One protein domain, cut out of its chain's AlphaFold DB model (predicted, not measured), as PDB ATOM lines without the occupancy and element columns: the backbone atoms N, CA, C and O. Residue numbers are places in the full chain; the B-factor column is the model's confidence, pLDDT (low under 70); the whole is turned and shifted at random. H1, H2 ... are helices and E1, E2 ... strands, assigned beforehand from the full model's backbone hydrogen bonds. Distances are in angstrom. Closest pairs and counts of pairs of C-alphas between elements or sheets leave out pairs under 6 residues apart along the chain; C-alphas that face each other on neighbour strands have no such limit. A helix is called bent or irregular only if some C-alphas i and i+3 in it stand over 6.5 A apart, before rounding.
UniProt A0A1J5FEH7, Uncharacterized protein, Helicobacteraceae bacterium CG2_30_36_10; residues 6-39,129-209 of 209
ATOM      1  N   ILE A   6     -36.560  18.161 -49.444       86.00
ATOM      2  CA  ILE A   6     -36.540  19.460 -50.121       86.00
ATOM      3  C   ILE A   6     -35.775  20.432 -49.230       86.00
ATOM      4  O   ILE A   6     -36.093  20.592 -48.053       86.00
ATOM      5  N   ILE A   7     -34.757  21.066 -49.806       87.06
ATOM      6  CA  ILE A   7     -33.851  21.962 -49.092       87.06
ATOM      7  C   ILE A   7     -34.164  23.401 -49.488       87.06
ATOM      8  O   ILE A   7     -34.169  23.749 -50.670       87.06
ATOM      9  N   PHE A   8     -34.392  24.224 -48.475       86.06
ATOM     10  CA  PHE A   8     -34.630  25.654 -48.557       86.06
ATOM     11  C   PHE A   8     -33.483  26.372 -47.863       86.06
ATOM     12  O   PHE A   8     -33.039  25.969 -46.792       86.06
ATOM     13  N   THR A   9     -32.986  27.433 -48.476       83.88
ATOM     14  CA  THR A   9     -31.869  28.200 -47.935       83.88
ATOM     15  C   THR A   9     -32.087  29.665 -48.223       83.88
ATOM     16  O   THR A   9     -32.509  30.015 -49.332       83.88
ATOM     17  N   ASP A  10     -31.761  30.516 -47.257       80.81
ATOM     18  CA  ASP A  10     -31.492  31.906 -47.590       80.81
ATOM     19  C   ASP A  10     -30.208  32.013 -48.420       80.81
ATOM     20  O   ASP A  10     -29.370  31.100 -48.435       80.81
ATOM     21  N   LEU A  11     -30.070  33.107 -49.158       76.44
ATOM     22  CA  LEU A  11     -28.899  33.340 -49.989       76.44
ATOM     23  C   LEU A  11     -27.819  34.057 -49.194       76.44
ATOM     24  O   LEU A  11     -26.796  33.454 -48.879       76.44
ATOM     25  N   ASP A  12     -28.043  35.323 -48.875       76.44
ATOM     26  CA  ASP A  12     -27.025  36.173 -48.272       76.44
ATOM     27  C   ASP A  12     -26.756  35.739 -46.829       76.44
ATOM     28  O   ASP A  12     -27.680  35.490 -46.067       76.44
ATOM     29  N   GLY A  13     -25.483  35.562 -46.475       76.44
ATOM     30  CA  GLY A  13     -25.083  35.129 -45.131       76.44
ATOM     31  C   GLY A  13     -25.391  33.671 -44.778       76.44
ATOM     32  O   GLY A  13     -24.914  33.161 -43.767       76.44
ATOM     33  N   THR A  14     -26.092  32.959 -45.659       79.31
ATOM     34  CA  THR A  14     -26.424  31.541 -45.513       79.31
ATOM     35  C   THR A  14     -25.757  30.730 -46.627       79.31
ATOM     36  O   THR A  14     -24.644  30.244 -46.434       79.31
ATOM     37  N   LEU A  15     -26.364  30.589 -47.814       82.69
ATOM     38  CA  LEU A  15     -25.747  29.841 -48.921       82.69
ATOM     39  C   LEU A  15     -24.547  30.573 -49.533       82.69
ATOM     40  O   LEU A  15     -23.642  29.938 -50.076       82.69
ATOM     41  N   LEU A  16     -24.565  31.903 -49.492       81.06
ATOM     42  CA  LEU A  16     -23.513  32.780 -49.982       81.06
ATOM     43  C   LEU A  16     -22.706  33.296 -48.793       81.06
ATOM     44  O   LEU A  16     -23.252  33.743 -47.785       81.06
ATOM     45  N   ASN A  17     -21.384  33.237 -48.910       80.69
ATOM     46  CA  ASN A  17     -20.483  33.745 -47.884       80.69
ATOM     47  C   ASN A  17     -20.674  35.264 -47.679       80.69
ATOM     48  O   ASN A  17     -20.802  36.018 -48.643       80.69
ATOM     49  N   HIS A  18     -20.652  35.720 -46.421       79.25
ATOM     50  CA  HIS A  18     -20.905  37.118 -46.044       79.25
ATOM     51  C   HIS A  18     -19.934  38.142 -46.662       79.25
ATOM     52  O   HIS A  18     -20.256  39.328 -46.715       79.25
ATOM     53  N   TYR A  19     -18.731  37.725 -47.071       79.69
ATOM     54  CA  TYR A  19     -17.684  38.642 -47.527       79.69
ATOM     55  C   TYR A  19     -17.602  38.754 -49.045       79.69
ATOM     56  O   TYR A  19     -17.441  39.854 -49.575       79.69
ATOM     57  N   ASP A  20     -17.672  37.624 -49.744       82.19
ATOM     58  CA  ASP A  20     -17.445  37.548 -51.188       82.19
ATOM     59  C   ASP A  20     -18.666  37.043 -51.971       82.19
ATOM     60  O   ASP A  20     -18.603  36.950 -53.198       82.19
ATOM     61  N   TYR A  21     -19.774  36.748 -51.278       77.81
ATOM     62  CA  TYR A  21     -21.008  36.198 -51.844       77.81
ATOM     63  C   TYR A  21     -20.778  34.903 -52.642       77.81
ATOM     64  O   TYR A  21     -21.558  34.547 -53.528       77.81
ATOM     65  N   SER A  22     -19.697  34.179 -52.337       77.31
ATOM     66  CA  SER A  22     -19.350  32.919 -52.980       77.31
ATOM     67  C   SER A  22     -20.071  31.744 -52.325       77.31
ATOM     68  O   SER A  22     -20.154  31.636 -51.098       77.31
ATOM     69  N   PHE A  23     -20.540  30.813 -53.157       83.69
ATOM     70  CA  PHE A  23     -21.055  29.513 -52.722       83.69
ATOM     71  C   PHE A  23     -19.998  28.400 -52.813       83.69
ATOM     72  O   PHE A  23     -20.332  27.244 -52.578       83.69
ATOM     73  N   GLU A  24     -18.743  28.697 -53.182       85.88
ATOM     74  CA  GLU A  24     -17.738  27.654 -53.477       85.88
ATOM     75  C   GLU A  24     -17.499  26.721 -52.279       85.88
ATOM     76  O   GLU A  24     -17.330  25.519 -52.461       85.88
ATOM     77  N   GLU A  25     -17.573  27.233 -51.046       87.94
ATOM     78  CA  GLU A  25     -17.446  26.406 -49.836       87.94
ATOM     79  C   GLU A  25     -18.652  25.476 -49.602       87.94
ATOM     80  O   GLU A  25     -18.527  24.516 -48.849       87.94
ATOM     81  N   ALA A  26     -19.792  25.730 -50.259       85.81
ATOM     82  CA  ALA A  26     -20.996  24.893 -50.258       85.81
ATOM     83  C   ALA A  26     -21.069  23.908 -51.429       85.81
ATOM     84  O   ALA A  26     -22.012  23.124 -51.521       85.81
ATOM     85  N   LYS A  27     -20.098  23.942 -52.344       84.31
ATOM     86  CA  LYS A  27     -20.169  23.229 -53.619       84.31
ATOM     87  C   LYS A  27     -20.381  21.726 -53.482       84.31
ATOM     88  O   LYS A  27     -21.120  21.161 -54.274       84.31
ATOM     89  N   GLU A  28     -19.766  21.099 -52.487       86.06
ATOM     90  CA  GLU A  28     -19.897  19.661 -52.260       86.06
ATOM     91  C   GLU A  28     -21.352  19.289 -51.962       86.06
ATOM     92  O   GLU A  28     -21.956  18.541 -52.727       86.06
ATOM     93  N   ALA A  29     -21.965  19.885 -50.933       83.06
ATOM     94  CA  ALA A  29     -23.379  19.672 -50.628       83.06
ATOM     95  C   ALA A  29     -24.274  20.029 -51.827       83.06
ATOM     96  O   ALA A  29     -25.200  19.295 -52.163       83.06
ATOM     97  N   ILE A  30     -23.963  21.127 -52.516       79.75
ATOM     98  CA  ILE A  30     -24.663  21.562 -53.728       79.75
ATOM     99  C   ILE A  30     -24.607  20.498 -54.838       79.75
ATOM    100  O   ILE A  30     -25.606  20.300 -55.518       79.75
ATOM    101  N   GLU A  31     -23.485  19.806 -55.038       79.38
ATOM    102  CA  GLU A  31     -23.352  18.744 -56.046       79.38
ATOM    103  C   GLU A  31     -24.190  17.502 -55.701       79.38
ATOM    104  O   GLU A  31     -24.690  16.827 -56.606       79.38
ATOM    105  N   TYR A  32     -24.412  17.233 -54.409       70.94
ATOM    106  CA  TYR A  32     -25.320  16.180 -53.939       70.94
ATOM    107  C   TYR A  32     -26.803  16.536 -54.105       70.94
ATOM    108  O   TYR A  32     -27.657  15.647 -54.162       70.94
ATOM    109  N   ILE A  33     -27.127  17.824 -54.207       70.12
ATOM    110  CA  ILE A  33     -28.499  18.325 -54.230       70.12
ATOM    111  C   ILE A  33     -28.859  18.778 -55.645       70.12
ATOM    112  O   ILE A  33     -28.130  19.500 -56.320       70.12
ATOM    113  N   LYS A  34     -30.057  18.432 -56.121       59.69
ATOM    114  CA  LYS A  34     -30.590  19.077 -57.328       59.69
ATOM    115  C   LYS A  34     -31.025  20.497 -56.986       59.69
ATOM    116  O   LYS A  34     -32.162  20.716 -56.577       59.69
ATOM    117  N   ILE A  35     -30.132  21.463 -57.169       52.72
ATOM    118  CA  ILE A  35     -30.461  22.870 -56.943       52.72
ATOM    119  C   ILE A  35     -31.386  23.380 -58.039       52.72
ATOM    120  O   ILE A  35     -31.007  23.487 -59.207       52.72
ATOM    121  N   SER A  36     -32.584  23.786 -57.633       49.94
ATOM    122  CA  SER A  36     -33.340  24.802 -58.352       49.94
ATOM    123  C   SER A  36     -32.862  26.154 -57.827       49.94
ATOM    124  O   SER A  36     -33.136  26.504 -56.681       49.94
ATOM    125  N   LYS A  37     -32.068  26.896 -58.611       45.16
ATOM    126  CA  LYS A  37     -31.674  28.256 -58.215       45.16
ATOM    127  C   LYS A  37     -32.930  29.114 -58.154       45.16
ATOM    128  O   LYS A  37     -33.521  29.357 -59.202       45.16
ATOM    129  N   SER A  38     -33.233  29.583 -56.942       43.81
ATOM    130  CA  SER A  38     -34.157  30.663 -56.579       43.81
ATOM    131  C   SER A  38     -35.597  30.529 -57.091       43.81
ATOM    132  O   SER A  38     -35.837  30.457 -58.291       43.81
ATOM    133  N   GLN A  39     -36.538  30.562 -56.144       53.22
ATOM    134  CA  GLN A  39     -37.926  31.026 -56.266       53.22
ATOM    135  C   GLN A  39     -38.330  31.524 -57.655       53.22
ATOM    136  O   GLN A  39     -37.733  32.475 -58.161       53.22
ATOM    137  N   LYS A 129     -40.776  33.990 -45.844       72.75
ATOM    138  CA  LYS A 129     -40.021  32.806 -46.299       72.75
ATOM    139  C   LYS A 129     -40.703  31.474 -45.932       72.75
ATOM    140  O   LYS A 129     -40.781  30.572 -46.764       72.75
ATOM    141  N   ALA A 130     -41.283  31.375 -44.732       75.56
ATOM    142  CA  ALA A 130     -41.989  30.182 -44.257       75.56
ATOM    143  C   ALA A 130     -43.214  29.795 -45.092       75.56
ATOM    144  O   ALA A 130     -43.409  28.622 -45.406       75.56
ATOM    145  N   LYS A 131     -44.054  30.769 -45.466       72.25
ATOM    146  CA  LYS A 131     -45.286  30.480 -46.209       72.25
ATOM    147  C   LYS A 131     -44.965  30.020 -47.630       72.25
ATOM    148  O   LYS A 131     -45.586  29.074 -48.108       72.25
ATOM    149  N   ALA A 132     -43.960  30.634 -48.259       72.06
ATOM    150  CA  ALA A 132     -43.451  30.200 -49.558       72.06
ATOM    151  C   ALA A 132     -42.913  28.761 -49.494       72.06
ATOM    152  O   ALA A 132     -43.296  27.922 -50.307       72.06
ATOM    153  N   MET A 133     -42.109  28.452 -48.471       81.38
ATOM    154  CA  MET A 133     -41.591  27.104 -48.234       81.38
ATOM    155  C   MET A 133     -42.713  26.066 -48.095       81.38
ATOM    156  O   MET A 133     -42.727  25.071 -48.817       81.38
ATOM    157  N   MET A 134     -43.672  26.296 -47.192       80.31
ATOM    158  CA  MET A 134     -44.779  25.362 -46.948       80.31
ATOM    159  C   MET A 134     -45.622  25.128 -48.205       80.31
ATOM    160  O   MET A 134     -46.003  23.993 -48.496       80.31
ATOM    161  N   HIS A 135     -45.897  26.193 -48.961       73.94
ATOM    162  CA  HIS A 135     -46.649  26.099 -50.206       73.94
ATOM    163  C   HIS A 135     -45.887  25.288 -51.262       73.94
ATOM    164  O   HIS A 135     -46.449  24.351 -51.832       73.94
ATOM    165  N   LEU A 136     -44.596  25.570 -51.478       74.81
ATOM    166  CA  LEU A 136     -43.792  24.821 -52.444       74.81
ATOM    167  C   LEU A 136     -43.708  23.336 -52.096       74.81
ATOM    168  O   LEU A 136     -43.837  22.486 -52.979       74.81
ATOM    169  N   THR A 137     -43.541  23.021 -50.812       82.69
ATOM    170  CA  THR A 137     -43.565  21.639 -50.329       82.69
ATOM    171  C   THR A 137     -44.885  20.971 -50.688       82.69
ATOM    172  O   THR A 137     -44.869  19.928 -51.335       82.69
ATOM    173  N   HIS A 138     -46.028  21.596 -50.381       80.62
ATOM    174  CA  HIS A 138     -47.342  21.044 -50.727       80.62
ATOM    175  C   HIS A 138     -47.494  20.767 -52.231       80.62
ATOM    176  O   HIS A 138     -47.962  19.701 -52.628       80.62
ATOM    177  N   LEU A 139     -47.045  21.699 -53.070       70.81
ATOM    178  CA  LEU A 139     -47.092  21.569 -54.523       70.81
ATOM    179  C   LEU A 139     -46.233  20.415 -55.054       70.81
ATOM    180  O   LEU A 139     -46.650  19.689 -55.959       70.81
ATOM    181  N   TYR A 140     -45.035  20.234 -54.497       76.50
ATOM    182  CA  TYR A 140     -44.181  19.092 -54.815       76.50
ATOM    183  C   TYR A 140     -44.826  17.779 -54.377       76.50
ATOM    184  O   TYR A 140     -44.800  16.801 -55.125       76.50
ATOM    185  N   GLU A 141     -45.427  17.758 -53.190       83.81
ATOM    186  CA  GLU A 141     -46.101  16.576 -52.667       83.81
ATOM    187  C   GLU A 141     -47.303  16.159 -53.519       83.81
ATOM    188  O   GLU A 141     -47.460  14.971 -53.800       83.81
ATOM    189  N   GLU A 142     -48.121  17.117 -53.972       77.25
ATOM    190  CA  GLU A 142     -49.228  16.856 -54.902       77.25
ATOM    191  C   GLU A 142     -48.696  16.338 -56.243       77.25
ATOM    192  O   GLU A 142     -49.196  15.346 -56.768       77.25
ATOM    193  N   TYR A 143     -47.658  16.975 -56.794       73.31
ATOM    194  CA  TYR A 143     -47.129  16.625 -58.113       73.31
ATOM    195  C   TYR A 143     -46.488  15.233 -58.162       73.31
ATOM    196  O   TYR A 143     -46.635  14.519 -59.156       73.31
ATOM    197  N   PHE A 144     -45.749  14.858 -57.119       78.00
ATOM    198  CA  PHE A 144     -45.075  13.561 -57.031       78.00
ATOM    199  C   PHE A 144     -45.884  12.503 -56.272       78.00
ATOM    200  O   PHE A 144     -45.396  11.383 -56.124       78.00
ATOM    201  N   GLU A 145     -47.081  12.852 -55.789       84.19
ATOM    202  CA  GLU A 145     -47.961  12.000 -54.979       84.19
ATOM    203  C   GLU A 145     -47.240  11.345 -53.783       84.19
ATOM    204  O   GLU A 145     -47.448  10.174 -53.456       84.19
ATOM    205  N   LYS A 146     -46.354  12.095 -53.118       86.69
ATOM    206  CA  LYS A 146     -45.541  11.601 -51.995       86.69
ATOM    207  C   LYS A 146     -45.179  12.716 -51.025       86.69
ATOM    208  O   LYS A 146     -45.176  13.875 -51.407       86.69
ATOM    209  N   LYS A 147     -44.840  12.362 -49.784       89.31
ATOM    210  CA  LYS A 147     -44.389  13.309 -48.752       89.31
ATOM    211  C   LYS A 147     -42.889  13.579 -48.845       89.31
ATOM    212  O   LYS A 147     -42.132  12.667 -49.181       89.31
ATOM    213  N   PHE A 148     -42.486  14.801 -48.508       89.38
ATOM    214  CA  PHE A 148     -41.082  15.206 -48.442       89.38
ATOM    215  C   PHE A 148     -40.720  15.696 -47.041       89.38
ATOM    216  O   PHE A 148     -41.559  16.265 -46.351       89.38
ATOM    217  N   THR A 149     -39.467  15.494 -46.641       90.75
ATOM    218  CA  THR A 149     -38.893  16.130 -45.449       90.75
ATOM    219  C   THR A 149     -38.287  17.472 -45.842       90.75
ATOM    220  O   THR A 149     -37.482  17.558 -46.770       90.75
ATOM    221  N   THR A 150     -38.673  18.527 -45.145       91.25
ATOM    222  CA  THR A 150     -38.208  19.892 -45.394       91.25
ATOM    223  C   THR A 150     -37.010  20.231 -44.517       91.25
ATOM    224  O   THR A 150     -37.047  20.069 -43.298       91.25
ATOM    225  N   ILE A 151     -35.940  20.718 -45.142       91.88
ATOM    226  CA  ILE A 151     -34.751  21.226 -44.453       91.88
ATOM    227  C   ILE A 151     -34.640  22.712 -44.777       91.88
ATOM    228  O   ILE A 151     -34.592  23.068 -45.953       91.88
ATOM    229  N   ALA A 152     -34.589  23.573 -43.763       90.62
ATOM    230  CA  ALA A 152     -34.419  25.013 -43.931       90.62
ATOM    231  C   ALA A 152     -33.108  25.489 -43.301       90.62
ATOM    232  O   ALA A 152     -32.841  25.177 -42.144       90.62
ATOM    233  N   LEU A 153     -32.320  26.265 -44.046       91.75
ATOM    234  CA  LEU A 153     -31.106  26.929 -43.572       91.75
ATOM    235  C   LEU A 153     -31.274  28.447 -43.663       91.75
ATOM    236  O   LEU A 153     -31.727  28.961 -44.686       91.75
ATOM    237  N   ASP A 154     -30.919  29.153 -42.596       88.06
ATOM    238  CA  ASP A 154     -31.005  30.614 -42.501       88.06
ATOM    239  C   ASP A 154     -30.056  31.098 -41.387       88.06
ATOM    240  O   ASP A 154     -29.810  30.359 -40.433       88.06
ATOM    241  N   ASP A 155     -29.530  32.316 -41.471       86.25
ATOM    242  CA  ASP A 155     -28.743  32.985 -40.419       86.25
ATOM    243  C   ASP A 155     -29.593  33.981 -39.599       86.25
ATOM    244  O   ASP A 155     -29.088  34.706 -38.737       86.25
ATOM    245  N   SER A 156     -30.898  34.003 -39.896       66.75
ATOM    246  CA  SER A 156     -31.786  35.161 -39.846       66.75
ATOM    247  C   SER A 156     -31.606  36.144 -38.686       66.75
ATOM    248  O   SER A 156     -31.940  35.865 -37.535       66.75
ATOM    249  N   GLU A 157     -31.262  37.373 -39.067       59.06
ATOM    250  CA  GLU A 157     -31.257  38.612 -38.277       59.06
ATOM    251  C   GLU A 157     -32.672  39.209 -38.054       59.06
ATOM    252  O   GLU A 157     -32.853  40.044 -37.172       59.06
ATOM    253  N   ASN A 158     -33.691  38.779 -38.825       59.72
ATOM    254  CA  ASN A 158     -35.000  39.458 -38.899       59.72
ATOM    255  C   ASN A 158     -36.263  38.566 -38.781       59.72
ATOM    256  O   ASN A 158     -37.292  39.062 -38.322       59.72
ATOM    257  N   ASP A 159     -36.239  37.293 -39.206       66.81
ATOM    258  CA  ASP A 159     -37.419  36.402 -39.190       66.81
ATOM    259  C   ASP A 159     -37.029  34.908 -39.193       66.81
ATOM    260  O   ASP A 159     -36.503  34.396 -40.179       66.81
ATOM    261  N   PHE A 160     -37.354  34.204 -38.104       79.00
ATOM    262  CA  PHE A 160     -37.065  32.778 -37.893       79.00
ATOM    263  C   PHE A 160     -38.124  31.821 -38.453       79.00
ATOM    264  O   PHE A 160     -37.997  30.600 -38.316       79.00
ATOM    265  N   SER A 161     -39.204  32.350 -39.028       80.44
ATOM    266  CA  SER A 161     -40.400  31.576 -39.365       80.44
ATOM    267  C   SER A 161     -40.112  30.387 -40.283       80.44
ATOM    268  O   SER A 161     -40.739  29.339 -40.134       80.44
ATOM    269  N   MET A 162     -39.159  30.513 -41.215       84.94
ATOM    270  CA  MET A 162     -38.796  29.428 -42.134       84.94
ATOM    271  C   MET A 162     -38.137  28.261 -41.395       84.94
ATOM    272  O   MET A 162     -38.505  27.113 -41.629       84.94
ATOM    273  N   LEU A 163     -37.224  28.552 -40.462       88.88
ATOM    274  CA  LEU A 163     -36.556  27.532 -39.654       88.88
ATOM    275  C   LEU A 163     -37.545  26.789 -38.752       88.88
ATOM    276  O   LEU A 163     -37.441  25.579 -38.593       88.88
ATOM    277  N   GLN A 164     -38.511  27.511 -38.181       87.44
ATOM    278  CA  GLN A 164     -39.522  26.942 -37.286       87.44
ATOM    279  C   GLN A 164     -40.579  26.106 -38.016       87.44
ATOM    280  O   GLN A 164     -41.162  25.204 -37.418       87.44
ATOM    281  N   ALA A 165     -40.865  26.432 -39.277       86.88
ATOM    282  CA  ALA A 165     -41.863  25.732 -40.078       86.88
ATOM    283  C   ALA A 165     -41.319  24.467 -40.762       86.88
ATOM    284  O   ALA A 165     -42.116  23.670 -41.256       86.88
ATOM    285  N   ALA A 166     -39.996  24.302 -40.837       90.75
ATOM    286  CA  ALA A 166     -39.361  23.151 -41.466       90.75
ATOM    287  C   ALA A 166     -39.320  21.944 -40.521       90.75
ATOM    288  O   ALA A 166     -39.263  22.098 -39.302       90.75
ATOM    289  N   ASP A 167     -39.279  20.738 -41.089       92.69
ATOM    290  CA  ASP A 167     -39.062  19.512 -40.311       92.69
ATOM    291  C   ASP A 167     -37.672  19.518 -39.659       92.69
ATOM    292  O   ASP A 167     -37.497  19.031 -38.541       92.69
ATOM    293  N   VAL A 168     -36.685  20.091 -40.358       92.62
ATOM    294  CA  VAL A 168     -35.318  20.294 -39.875       92.62
ATOM    295  C   VAL A 168     -34.897  21.742 -40.131       92.62
ATOM    296  O   VAL A 168     -34.584  22.122 -41.259       92.62
ATOM    297  N   GLY A 169     -34.863  22.558 -39.078       92.56
ATOM    298  CA  GLY A 169     -34.313  23.915 -39.127       92.56
ATOM    299  C   GLY A 169     -32.828  23.941 -38.759       92.56
ATOM    300  O   GLY A 169     -32.429  23.364 -37.746       92.56
ATOM    301  N   VAL A 170     -32.018  24.641 -39.552       93.94
ATOM    302  CA  VAL A 170     -30.589  24.875 -39.314       93.94
ATOM    303  C   VAL A 170     -30.324  26.376 -39.236       93.94
ATOM    304  O   VAL A 170     -30.477  27.091 -40.223       93.94
ATOM    305  N   LEU A 171     -29.885  26.846 -38.072       93.44
ATOM    306  CA  LEU A 171     -29.452  28.224 -37.873       93.44
ATOM    307  C   LEU A 171     -27.950  28.346 -38.144       93.44
ATOM    308  O   LEU A 171     -27.134  27.678 -37.499       93.44
ATOM    309  N   ILE A 172     -27.597  29.209 -39.088       93.50
ATOM    310  CA  ILE A 172     -26.218  29.552 -39.430       93.50
ATOM    311  C   ILE A 172     -25.742  30.681 -38.498       93.50
ATOM    312  O   ILE A 172     -26.469  31.654 -38.305       93.50
ATOM    313  N   PRO A 173     -24.560  30.570 -37.865       92.88
ATOM    314  CA  PRO A 173     -24.018  31.657 -37.062       92.88
ATOM    315  C   PRO A 173     -23.571  32.817 -37.952       92.88
ATOM    316  O   PRO A 173     -23.134  32.620 -39.086       92.88
ATOM    317  N   TRP A 174     -23.575  34.019 -37.396       91.12
ATOM    318  CA  TRP A 174     -22.964  35.187 -38.019       91.12
ATOM    319  C   TRP A 174     -21.431  35.073 -38.040       91.12
ATOM    320  O   TRP A 174     -20.849  34.227 -37.351       91.12
ATOM    321  N   PRO A 175     -20.714  35.948 -38.773       87.31
ATOM    322  CA  PRO A 175     -19.255  35.875 -38.867       87.31
ATOM    323  C   PRO A 175     -18.510  35.973 -37.528       87.31
ATOM    324  O   PRO A 175     -17.373  35.516 -37.425       87.31
ATOM    325  N   ASN A 176     -19.135  36.565 -36.504       89.38
ATOM    326  CA  ASN A 176     -18.595  36.648 -35.145       89.38
ATOM    327  C   ASN A 176     -18.790  35.352 -34.326       89.38
ATOM    328  O   ASN A 176     -18.307  35.277 -33.198       89.38
ATOM    329  N   GLY A 177     -19.463  34.340 -34.882       87.31
ATOM    330  CA  GLY A 177     -19.776  33.069 -34.227       87.31
ATOM    331  C   GLY A 177     -20.999  33.121 -33.310       87.31
ATOM    332  O   GLY A 177     -21.338  32.109 -32.696       87.31
ATOM    333  N   GLU A 178     -21.654  34.275 -33.200       89.88
ATOM    334  CA  GLU A 178     -22.918  34.402 -32.489       89.88
ATOM    335  C   GLU A 178     -24.069  33.922 -33.368       89.88
ATOM    336  O   GLU A 178     -23.974  33.845 -34.593       89.88
ATOM    337  N   PHE A 179     -25.171  33.584 -32.716       89.06
ATOM    338  CA  PHE A 179     -26.406  33.202 -33.373       89.06
ATOM    339  C   PHE A 179     -27.452  34.253 -33.062       89.06
ATOM    340  O   PHE A 179     -27.477  34.802 -31.957       89.06
ATOM    341  N   ALA A 180     -28.366  34.447 -33.999       85.31
ATOM    342  CA  ALA A 180     -29.598  35.147 -33.720       85.31
ATOM    343  C   ALA A 180     -30.351  34.462 -32.555       85.31
ATOM    344  O   ALA A 180     -30.370  33.230 -32.434       85.31
ATOM    345  N   ASP A 181     -30.919  35.268 -31.651       82.38
ATOM    346  CA  ASP A 181     -31.567  34.768 -30.436       82.38
ATOM    347  C   ASP A 181     -32.903  34.107 -30.784       82.38
ATOM    348  O   ASP A 181     -33.899  34.772 -31.079       82.38
ATOM    349  N   ILE A 182     -32.903  32.775 -30.779       74.94
ATOM    350  CA  ILE A 182     -34.062  31.957 -31.102       74.94
ATOM    351  C   ILE A 182     -34.475  31.125 -29.893       74.94
ATOM    352  O   ILE A 182     -33.707  30.330 -29.349       74.94
ATOM    353  N   ASN A 183     -35.731  31.281 -29.483       68.88
ATOM    354  CA  ASN A 183     -36.271  30.610 -28.306       68.88
ATOM    355  C   ASN A 183     -36.921  29.263 -28.669       68.88
ATOM    356  O   ASN A 183     -38.098  29.033 -28.386       68.88
ATOM    357  N   THR A 184     -36.185  28.396 -29.369       67.75
ATOM    358  CA  THR A 184     -36.671  27.062 -29.754       67.75
ATOM    359  C   THR A 184     -35.585  26.006 -29.602       67.75
ATOM    360  O   THR A 184     -34.482  26.175 -30.114       67.75
ATOM    361  N   GLU A 185     -35.918  24.883 -28.969       68.00
ATOM    362  CA  GLU A 185     -34.971  23.788 -28.707       68.00
ATOM    363  C   GLU A 185     -34.726  22.874 -29.925       68.00
ATOM    364  O   GLU A 185     -33.743  22.140 -29.951       68.00
ATOM    365  N   ASN A 186     -35.574  22.945 -30.959       82.62
ATOM    366  CA  ASN A 186     -35.570  22.012 -32.097       82.62
ATOM    367  C   ASN A 186     -34.810  22.518 -33.339       82.62
ATOM    368  O   ASN A 186     -35.090  22.072 -34.448       82.62
ATOM    369  N   ILE A 187     -33.870  23.452 -33.176       90.06
ATOM    370  CA  ILE A 187     -33.083  23.996 -34.291       90.06
ATOM    371  C   ILE A 187     -31.622  23.592 -34.155       90.06
ATOM    372  O   ILE A 187     -30.984  23.801 -33.121       90.06
ATOM    373  N   ILE A 188     -31.090  23.022 -35.232       92.56
ATOM    374  CA  ILE A 188     -29.683  22.655 -35.348       92.56
ATOM    375  C   ILE A 188     -28.873  23.941 -35.497       92.56
ATOM    376  O   ILE A 188     -29.177  24.782 -36.336       92.56
ATOM    377  N   LYS A 189     -27.820  24.099 -34.700       92.94
ATOM    378  CA  LYS A 189     -26.887  25.224 -34.821       92.94
ATOM    379  C   LYS A 189     -25.670  24.789 -35.626       92.94
ATOM    380  O   LYS A 189     -24.961  23.876 -35.205       92.94
ATOM    381  N   ALA A 190     -25.435  25.420 -36.773       94.00
ATOM    382  CA  ALA A 190     -24.288  25.095 -37.612       94.00
ATOM    383  C   ALA A 190     -22.968  25.553 -36.973       94.00
ATOM    384  O   ALA A 190     -22.902  26.545 -36.254       94.00
ATOM    385  N   THR A 191     -21.886  24.834 -37.269       93.31
ATOM    386  CA  THR A 191     -20.563  25.088 -36.670       93.31
ATOM    387  C   THR A 191     -19.838  26.292 -37.281       93.31
ATOM    388  O   THR A 191     -18.981  26.895 -36.635       93.31
ATOM    389  N   TYR A 192     -20.137  26.627 -38.536       94.38
ATOM    390  CA  TYR A 192     -19.454  27.675 -39.300       94.38
ATOM    391  C   TYR A 192     -20.471  28.653 -39.899       94.38
ATOM    392  O   TYR A 192     -21.593  28.231 -40.161       94.38
ATOM    393  N   PRO A 193     -20.095  29.921 -40.138       92.62
ATOM    394  CA  PRO A 193     -20.959  30.891 -40.806       92.62
ATOM    395  C   PRO A 193     -21.037  30.649 -42.319       92.62
ATOM    396  O   PRO A 193     -20.179  29.965 -42.895       92.62
ATOM    397  N   GLY A 194     -22.029  31.266 -42.963       89.25
ATOM    398  CA  GLY A 194     -22.179  31.313 -44.416       89.25
ATOM    399  C   GLY A 194     -22.146  29.955 -45.119       89.25
ATOM    400  O   GLY A 194     -22.555  28.917 -44.587       89.25
ATOM    401  N   SER A 195     -21.621  29.969 -46.347       90.06
ATOM    402  CA  SER A 195     -21.640  28.831 -47.273       90.06
ATOM    403  C   SER A 195     -20.933  27.592 -46.713       90.06
ATOM    404  O   SER A 195     -21.403  26.468 -46.890       90.06
ATOM    405  N   LYS A 196     -19.860  27.782 -45.938       92.31
ATOM    406  CA  LYS A 196     -19.175  26.703 -45.214       92.31
ATOM    407  C   LYS A 196     -20.062  26.041 -44.157       92.31
ATOM    408  O   LYS A 196     -20.030  24.817 -44.005       92.31
ATOM    409  N   GLY A 197     -20.828  26.842 -43.418       92.62
ATOM    410  CA  GLY A 197     -21.824  26.373 -42.457       92.62
ATOM    411  C   GLY A 197     -22.875  25.502 -43.111       92.62
ATOM    412  O   GLY A 197     -23.090  24.365 -42.687       92.62
ATOM    413  N   CYS A 198     -23.449  26.020 -44.197       90.44
ATOM    414  CA  CYS A 198     -24.425  25.305 -45.007       90.44
ATOM    415  C   CYS A 198     -23.880  23.969 -45.501       90.44
ATOM    416  O   CYS A 198     -24.536  22.948 -45.316       90.44
ATOM    417  N   ASN A 199     -22.665  23.951 -46.062       91.69
ATOM    418  CA  ASN A 199     -22.040  22.720 -46.548       91.69
ATOM    419  C   ASN A 199     -21.983  21.652 -45.463       91.69
ATOM    420  O   ASN A 199     -22.437  20.526 -45.646       91.69
ATOM    421  N   LYS A 200     -21.414  22.025 -44.312       93.38
ATOM    422  CA  LYS A 200     -21.142  21.082 -43.235       93.38
ATOM    423  C   LYS A 200     -22.436  20.525 -42.653       93.38
ATOM    424  O   LYS A 200     -22.538  19.313 -42.492       93.38
ATOM    425  N   ALA A 201     -23.408  21.396 -42.389       93.25
ATOM    426  CA  ALA A 201     -24.696  20.994 -41.843       93.25
ATOM    427  C   ALA A 201     -25.469  20.092 -42.815       93.25
ATOM    428  O   ALA A 201     -25.998  19.063 -42.407       93.25
ATOM    429  N   LEU A 202     -25.497  20.441 -44.107       91.31
ATOM    430  CA  LEU A 202     -26.182  19.638 -45.117       91.31
ATOM    431  C   LEU A 202     -25.566  18.249 -45.260       91.31
ATOM    432  O   LEU A 202     -26.304  17.273 -45.245       91.31
ATOM    433  N   LEU A 203     -24.238  18.142 -45.348       90.31
ATOM    434  CA  LEU A 203     -23.571  16.840 -45.434       90.31
ATOM    435  C   LEU A 203     -23.853  15.977 -44.198       90.31
ATOM    436  O   LEU A 203     -24.151  14.801 -44.339       90.31
ATOM    437  N   GLU A 204     -23.851  16.562 -42.999       90.81
ATOM    438  CA  GLU A 204     -24.177  15.832 -41.764       90.81
ATOM    439  C   GLU A 204     -25.623  15.322 -41.735       90.81
ATOM    440  O   GLU A 204     -25.870  14.205 -41.283       90.81
ATOM    441  N   ILE A 205     -26.578  16.112 -42.233       89.62
ATOM    442  CA  ILE A 205     -27.987  15.705 -42.328       89.62
ATOM    443  C   ILE A 205     -28.164  14.610 -43.389       89.62
ATOM    444  O   ILE A 205     -28.866  13.623 -43.153       89.62
ATOM    445  N   LEU A 206     -27.524  14.774 -44.548       83.88
ATOM    446  CA  LEU A 206     -27.618  13.848 -45.675       83.88
ATOM    447  C   LEU A 206     -26.943  12.503 -45.376       83.88
ATOM    448  O   LEU A 206     -27.491  11.471 -45.750       83.88
ATOM    449  N   ASP A 207     -25.817  12.497 -44.659       81.44
ATOM    450  CA  ASP A 207     -25.118  11.272 -44.242       81.44
ATOM    451  C   ASP A 207     -25.875  10.492 -43.150       81.44
ATOM    452  O   ASP A 207     -25.690   9.282 -43.001       81.44
ATOM    453  N   ALA A 208     -26.712  11.171 -42.360       68.31
ATOM    454  CA  ALA A 208     -27.503  10.564 -41.289       68.31
ATOM    455  C   ALA A 208     -28.856   9.981 -41.754       68.31
ATOM    456  O   ALA A 208     -29.547   9.351 -40.946       68.31
ATOM    457  N   SER A 209     -29.240  10.210 -43.017       59.38
ATOM    458  CA  SER A 209     -30.549   9.876 -43.612       59.38
ATOM    459  C   SER A 209     -30.545   8.563 -44.400       59.38
ATOM    460  O   SER A 209     -31.569   7.839 -44.340       59.38
TER     461      SER A 209
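Overview. This is residues 6 to 39 and 129 to 209 of the 209 residues of an uncharacterized protein of Helicobacteraceae bacterium CG2_30_36_10 (UniProt A0A1J5FEH7). A small parallel sheet of four strands is the middle of three layers, with H2 and the short H3 over one face and H4 over the other; H1 packs beside H4, off the sheet. The printed part has 115 residues, with named elements in the order E1 H1 H2 E2 H3 E3 E4 H4, class mixed. The sheet's order is E1 E2 E3 E4. The whole is compact, radius of gyration of the C-alphas 13.5 A, spanning 43 by 32 by 27 A.

Arrangement. The inner strands are E2, residues 149 to 154, and E3, residues 168 to 171; the edge strands are E1, residues 6 to 9, and E4, residues 187 to 189. Within hydrogen-bond range are N 8 and O 151, 2.8 A, between E1 and E2; N 170 and O 152, 2.8 A, between E2 and E3; and N 171 and O 188, 2.8 A, between E3 and E4. H2, residues 129 to 144, is on the sheet at a height of 9.3 A, along the strands. H3, residues 161 to 165, is on the same face, in a strand-helix-strand unit, E2, H3, E3, two parallel neighbours joined through a helix by a right-handed crossover. H2 touches H3 with residues 129 to 134 alone, the closest C-alphas being Ala 130 and Met 162, 3.9 A. H4, residues 194 to 207, is on the opposite face, over E2 and E3, at a height of 9.3 A. H1, residues 24 to 32, touches H4 at a shallow tilt of 25 degrees, the same way, with the C-alphas of Ala 26 and Asn 199 closest, 4.4 A. Every O i to N i+4 pair is within hydrogen-bond range in H2, H3 and H4; in H1 3 of 5 are.

Along the chain. E1 begins at C-alpha 6 (-36.540, 19.460, -50.121). H2 is 22.6 A long, H4 20.3 A, E2 16.8 A and H1 13.8 A. H1 is irregular, C-alphas 25 and 28 being 7.6 A apart. H4 ends at C-alpha 207 (-25.118, 11.272, -44.242).

Size, cuts and confidence. The C-alphas of Glu 145 and Asn 176 are the two farthest apart, 43.2 A. Residues 40 to 128 are not printed; C-alphas 39 and 129 are 10.3 A apart across the cut. The links E1 to H1 and E3 to E4 are long. The pLDDT is under 70 at residues 34 to 39, 156 to 159, 183 to 185 and 208 to 209.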